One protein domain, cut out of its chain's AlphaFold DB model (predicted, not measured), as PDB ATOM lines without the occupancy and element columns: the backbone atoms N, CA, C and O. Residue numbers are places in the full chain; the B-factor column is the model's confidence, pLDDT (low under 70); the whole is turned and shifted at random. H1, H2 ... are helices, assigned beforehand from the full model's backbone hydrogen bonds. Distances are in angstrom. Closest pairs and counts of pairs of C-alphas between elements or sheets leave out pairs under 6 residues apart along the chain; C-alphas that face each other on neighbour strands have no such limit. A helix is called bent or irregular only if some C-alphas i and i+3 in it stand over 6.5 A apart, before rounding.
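AT A GLANCE: This is residues 207 to 250 of the 250 residues of an uncharacterized protein of Salinigranum rubrum (UniProt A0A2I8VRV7). One longer helix, H1, makes one long side of a loose, open loop; from its last residue the chain turns and folds back through a long stretch without a named element, residues 222 to 236, to the short helix H2 at the other end of the domain. H1 and H2 have no contact with each other, and the last residues, 244 to 250, follow H2 as a short tail that turns back. The printed part has 44 residues with two named helices, H1 then H2, and no named strand; the class is all helix, though under half of the residues, 19, are in named elements. The whole is loose, with a radius of gyration of the C-alphas of 12.5 A, and elongated, with spans of 33 by 18 by 13 A.

IN THESE COORDINATES: H1 is residues 210 to 221, 18.7 A from first to last C-alpha, from C-alpha 210 at (6.566, 30.995, 6.134) to C-alpha 221 at (-2.949, 46.789, 9.304). H1 is neither bent nor irregular, but only just: C-alphas 211 and 214 are 6.2 A apart. H2 is residues 237 to 243, 10.0 A long, and ends with C-alpha 243 at (15.621, 26.841, 14.825).

HOW THE PARTS SIT: H1 and H2 are apart, with no C-alpha of the one within 8 A of the other. In H2 every O i to N i+4 pair is within hydrogen-bond range; in H1 4 of 8 are, beside 7 of 9 O i to N i+3 pairs.

THE WHOLE: The C-alphas of Glu 220 and Cys 246, the two farthest apart, are 32.9 A apart, while those of Phe 207 and Trp 250, the first and last printed, are 14.7 A apart. The link from H1 to H2, 15 residues, is long; its C-alphas lie 5 to 17 A from the mean of the C-alphas. The printed part has no cut and ends at residue 250, the chain's last. The mean pLDDT of the printed part is 88.0; residues 249 to 250 are under 70.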
ATOM      1  N   PHE A 207      13.103  27.248   6.105       89.81
ATOM      2  CA  PHE A 207      11.874  26.894   6.829       89.81
ATOM      3  C   PHE A 207      11.361  27.986   7.793       89.81
ATOM      4  O   PHE A 207      10.307  27.802   8.392       89.81
ATOM      5  N   SER A 208      12.062  29.122   7.933       89.50
ATOM      6  CA  SER A 208      11.549  30.311   8.630       89.50
ATOM      7  C   SER A 208      10.869  31.318   7.692       89.50
ATOM      8  O   SER A 208      10.235  32.246   8.173       89.50
ATOM      9  N   HIS A 209      10.953  31.159   6.364       90.69
ATOM     10  CA  HIS A 209      10.247  32.047   5.428       90.69
ATOM     11  C   HIS A 209       8.717  32.081   5.633       90.69
ATOM     12  O   HIS A 209       8.162  33.178   5.568       90.69
ATOM     13  N   PRO A 210       8.014  30.963   5.926       88.62
ATOM     14  CA  PRO A 210       6.566  30.995   6.134       88.62
ATOM     15  C   PRO A 210       6.111  31.893   7.292       88.62
ATOM     16  O   PRO A 210       5.075  32.540   7.167       88.62
ATOM     17  N   SER A 211       6.874  31.996   8.390       88.81
ATOM     18  CA  SER A 211       6.497  32.869   9.514       88.81
ATOM     19  C   SER A 211       6.714  34.356   9.221       88.81
ATOM     20  O   SER A 211       6.057  35.194   9.831       88.81
ATOM     21  N   LEU A 212       7.556  34.706   8.241       89.81
ATOM     22  CA  LEU A 212       7.767  36.097   7.816       89.81
ATOM     23  C   LEU A 212       6.578  36.687   7.039       89.81
ATOM     24  O   LEU A 212       6.537  37.898   6.848       89.81
ATOM     25  N   THR A 213       5.569  35.883   6.678       84.38
ATOM     26  CA  THR A 213       4.278  36.383   6.154       84.38
ATOM     27  C   THR A 213       3.527  37.274   7.156       84.38
ATOM     28  O   THR A 213       2.689  38.082   6.762       84.38
ATOM     29  N   VAL A 214       3.882  37.229   8.448       88.56
ATOM     30  CA  VAL A 214       3.392  38.187   9.455       88.56
ATOM     31  C   VAL A 214       3.760  39.642   9.120       88.56
ATOM     32  O   VAL A 214       3.057  40.562   9.531       88.56
ATOM     33  N   LEU A 215       4.824  39.873   8.339       90.12
ATOM     34  CA  LEU A 215       5.223  41.213   7.898       90.12
ATOM     35  C   LEU A 215       4.192  41.838   6.947       90.12
ATOM     36  O   LEU A 215       3.985  43.052   7.000       90.12
ATOM     37  N   ASP A 216       3.509  41.025   6.136       90.44
ATOM     38  CA  ASP A 216       2.428  41.495   5.265       90.44
ATOM     39  C   ASP A 216       1.227  41.951   6.112       90.44
ATOM     40  O   ASP A 216       0.713  43.047   5.908       90.44
ATOM     41  N   ILE A 217       0.865  41.176   7.144       90.56
ATOM     42  CA  ILE A 217      -0.208  41.493   8.108       90.56
ATOM     43  C   ILE A 217       0.101  42.792   8.875       90.56
ATOM     44  O   ILE A 217      -0.752  43.675   8.985       90.56
ATOM     45  N   ILE A 218       1.332  42.933   9.380       92.62
ATOM     46  CA  ILE A 218       1.807  44.140  10.076       92.62
ATOM     47  C   ILE A 218       1.739  45.367   9.154       92.62
ATOM     48  O   ILE A 218       1.358  46.451   9.601       92.62
ATOM     49  N   THR A 219       2.064  45.197   7.869       93.88
ATOM     50  CA  THR A 219       2.043  46.274   6.869       93.88
ATOM     51  C   THR A 219       0.617  46.651   6.456       93.88
ATOM     52  O   THR A 219       0.298  47.838   6.415       93.88
ATOM     53  N   GLU A 220      -0.260  45.676   6.191       95.88
ATOM     54  CA  GLU A 220      -1.658  45.903   5.791       95.88
ATOM     55  C   GLU A 220      -2.469  46.597   6.895       95.88
ATOM     56  O   GLU A 220      -3.253  47.507   6.618       95.88
ATOM     57  N   HIS A 221      -2.247  46.216   8.155       95.12
ATOM     58  CA  HIS A 221      -2.949  46.789   9.304       95.12
ATOM     59  C   HIS A 221      -2.224  47.973   9.970       95.12
ATOM     60  O   HIS A 221      -2.779  48.561  10.898       95.12
ATOM     61  N   ASN A 222      -1.029  48.354   9.494       95.69
ATOM     62  CA  ASN A 222      -0.182  49.409  10.073       95.69
ATOM     63  C   ASN A 222       0.011  49.219  11.598       95.69
ATOM     64  O   ASN A 222      -0.278  50.111  12.399       95.69
ATOM     65  N   LEU A 223       0.468  48.032  12.000       95.88
ATOM     66  CA  LEU A 223       0.729  47.694  13.403       95.88
ATOM     67  C   LEU A 223       2.140  48.134  13.817       95.88
ATOM     68  O   LEU A 223       3.103  47.932  13.077       95.88
ATOM     69  N   GLU A 224       2.293  48.690  15.017       94.12
ATOM     70  CA  GLU A 224       3.598  48.877  15.652       94.12
ATOM     71  C   GLU A 224       3.853  47.772  16.690       94.12
ATOM     72  O   GLU A 224       2.933  47.149  17.212       94.12
ATOM     73  N   ALA A 225       5.114  47.562  17.082       89.56
ATOM     74  CA  ALA A 225       5.485  46.543  18.075       89.56
ATOM     75  C   ALA A 225       4.852  46.742  19.474       89.56
ATOM     76  O   ALA A 225       4.904  45.840  20.302       89.56
ATOM     77  N   LYS A 226       4.262  47.914  19.748       95.00
ATOM     78  CA  LYS A 226       3.494  48.216  20.972       95.00
ATOM     79  C   LYS A 226       2.061  47.654  20.945       95.00
ATOM     80  O   LYS A 226       1.420  47.602  21.988       95.00
ATOM     81  N   ASP A 227       1.562  47.321  19.754       95.00
ATOM     82  CA  ASP A 227       0.186  46.882  19.492       95.00
ATOM     83  C   ASP A 227       0.088  45.338  19.450       95.00
ATOM     84  O   ASP A 227      -0.976  44.786  19.174       95.00
ATOM     85  N   LEU A 228       1.204  44.645  19.715       91.56
ATOM     86  CA  LEU A 228       1.352  43.190  19.701       91.56
ATOM     87  C   LEU A 228       1.589  42.678  21.130       91.56
ATOM     88  O   LEU A 228       2.531  43.109  21.792       91.56
ATOM     89  N   GLU A 229       0.748  41.752  21.596       93.88
ATOM     90  CA  GLU A 229       0.891  41.097  22.910       93.88
ATOM     91  C   GLU A 229       1.651  39.761  22.806       93.88
ATOM     92  O   GLU A 229       2.521  39.481  23.627       93.88
ATOM     93  N   GLU A 230       1.376  38.966  21.764       92.19
ATOM     94  CA  GLU A 230       1.927  37.622  21.543       92.19
ATOM     95  C   GLU A 230       1.993  37.300  20.032       92.19
ATOM     96  O   GLU A 230       1.271  37.905  19.235       92.19
ATOM     97  N   ILE A 231       2.872  36.373  19.618       88.56
ATOM     98  CA  ILE A 231       2.979  35.876  18.230       88.56
ATOM     99  C   ILE A 231       3.191  34.353  18.241       88.56
ATOM    100  O   ILE A 231       4.317  33.873  18.383       88.56
ATOM    101  N   ASP A 232       2.118  33.589  18.037       90.12
ATOM    102  CA  ASP A 232       2.170  32.126  17.927       90.12
ATOM    103  C   ASP A 232       2.678  31.661  16.552       90.12
ATOM    104  O   ASP A 232       2.000  31.804  15.532       90.12
ATOM    105  N   ILE A 233       3.857  31.031  16.514       89.50
ATOM    106  CA  ILE A 233       4.420  30.441  15.288       89.50
ATOM    107  C   ILE A 233       4.186  28.927  15.278       89.50
ATOM    108  O   ILE A 233       4.997  28.137  15.762       89.50
ATOM    109  N   HIS A 234       3.079  28.503  14.667       90.31
ATOM    110  CA  HIS A 234       2.826  27.087  14.391       90.31
ATOM    111  C   HIS A 234       3.735  26.591  13.253       90.31
ATOM    112  O   HIS A 234       3.688  27.106  12.137       90.31
ATOM    113  N   THR A 235       4.556  25.574  13.522       90.50
ATOM    114  CA  THR A 235       5.486  24.984  12.544       90.50
ATOM    115  C   THR A 235       5.694  23.483  12.792       90.50
ATOM    116  O   THR A 235       5.094  22.908  13.697       90.50
ATOM    117  N   PHE A 236       6.507  22.831  11.960       89.19
ATOM    118  CA  PHE A 236       6.732  21.383  11.949       89.19
ATOM    119  C   PHE A 236       8.051  20.980  12.630       89.19
ATOM    120  O   PHE A 236       9.019  21.741  12.632       89.19
ATOM    121  N   ASP A 237       8.110  19.752  13.157       88.69
ATOM    122  CA  ASP A 237       9.199  19.223  13.994       88.69
ATOM    123  C   ASP A 237      10.612  19.508  13.470       88.69
ATOM    124  O   ASP A 237      11.502  19.858  14.242       88.69
ATOM    125  N   HIS A 238      10.842  19.390  12.161       84.88
ATOM    126  CA  HIS A 238      12.158  19.632  11.566       84.88
ATOM    127  C   HIS A 238      12.578  21.115  11.635       84.88
ATOM    128  O   HIS A 238      13.734  21.414  11.934       84.88
ATOM    129  N   ALA A 239      11.642  22.056  11.464       87.81
ATOM    130  CA  ALA A 239      11.906  23.477  11.683       87.81
ATOM    131  C   ALA A 239      12.192  23.774  13.168       87.81
ATOM    132  O   ALA A 239      13.106  24.543  13.467       87.81
ATOM    133  N   ILE A 240      11.495  23.101  14.095       87.81
ATOM    134  CA  ILE A 240      11.768  23.182  15.543       87.81
ATOM    135  C   ILE A 240      13.175  22.642  15.852       87.81
ATOM    136  O   ILE A 240      13.952  23.302  16.537       87.81
ATOM    137  N   GLN A 241      13.562  21.489  15.301       83.94
ATOM    138  CA  GLN A 241      14.898  20.902  15.483       83.94
ATOM    139  C   GLN A 241      16.030  21.809  14.970       83.94
ATOM    140  O   GLN A 241      17.112  21.843  15.564       83.94
ATOM    141  N   ILE A 242      15.808  22.553  13.881       81.62
ATOM    142  CA  ILE A 242      16.820  23.474  13.351       81.62
ATOM    143  C   ILE A 242      16.835  24.788  14.146       81.62
ATOM    144  O   ILE A 242      17.912  25.171  14.607       81.62
ATOM    145  N   TYR A 243      15.689  25.454  14.336       85.06
ATOM    146  CA  TYR A 243      15.621  26.841  14.825       85.06
ATOM    147  C   TYR A 243      15.171  27.019  16.281       85.06
ATOM    148  O   TYR A 243      15.399  28.084  16.823       85.06
ATOM    149  N   ALA A 244      14.571  26.025  16.941       86.06
ATOM    150  CA  ALA A 244      14.015  26.183  18.296       86.06
ATOM    151  C   ALA A 244      14.398  25.052  19.275       86.06
ATOM    152  O   ALA A 244      13.828  24.939  20.359       86.06
ATOM    153  N   SER A 245      15.381  24.216  18.922       83.12
ATOM    154  CA  SER A 245      15.757  23.010  19.680       83.12
ATOM    155  C   SER A 245      16.312  23.265  21.085       83.12
ATOM    156  O   SER A 245      16.413  22.330  21.875       83.12
ATOM    157  N   CYS A 246      16.752  24.489  21.370       79.75
ATOM    158  CA  CYS A 246      17.281  24.919  22.659       79.75
ATOM    159  C   CYS A 246      17.136  26.450  22.800       79.75
ATOM    160  O   CYS A 246      17.036  27.129  21.771       79.75
ATOM    161  N   PRO A 247      17.115  27.004  24.031       78.12
ATOM    162  CA  PRO A 247      16.832  28.424  24.265       78.12
ATOM    163  C   PRO A 247      17.830  29.393  23.620       78.12
ATOM    164  O   PRO A 247      17.495  30.545  23.383       78.12
ATOM    165  N   GLU A 248      19.044  28.945  23.299       74.25
ATOM    166  CA  GLU A 248      20.076  29.744  22.621       74.25
ATOM    167  C   GLU A 248      19.782  29.989  21.128       74.25
ATOM    168  O   GLU A 248      20.576  30.637  20.445       74.25
ATOM    169  N   LYS A 249      18.673  29.443  20.610       69.75
ATOM    170  CA  LYS A 249      18.172  29.676  19.248       69.75
ATOM    171  C   LYS A 249      16.824  30.416  19.203       69.75
ATOM    172  O   LYS A 249      16.356  30.692  18.102       69.75
ATOM    173  N   TRP A 250      16.200  30.658  20.361       62.81
ATOM    174  CA  TRP A 250      14.912  31.355  20.487       62.81
ATOM    175  C   TRP A 250      15.084  32.872  20.305       62.81
ATOM    176  O   TRP A 250      16.160  33.391  20.682       62.81
TER     177      TRP A 250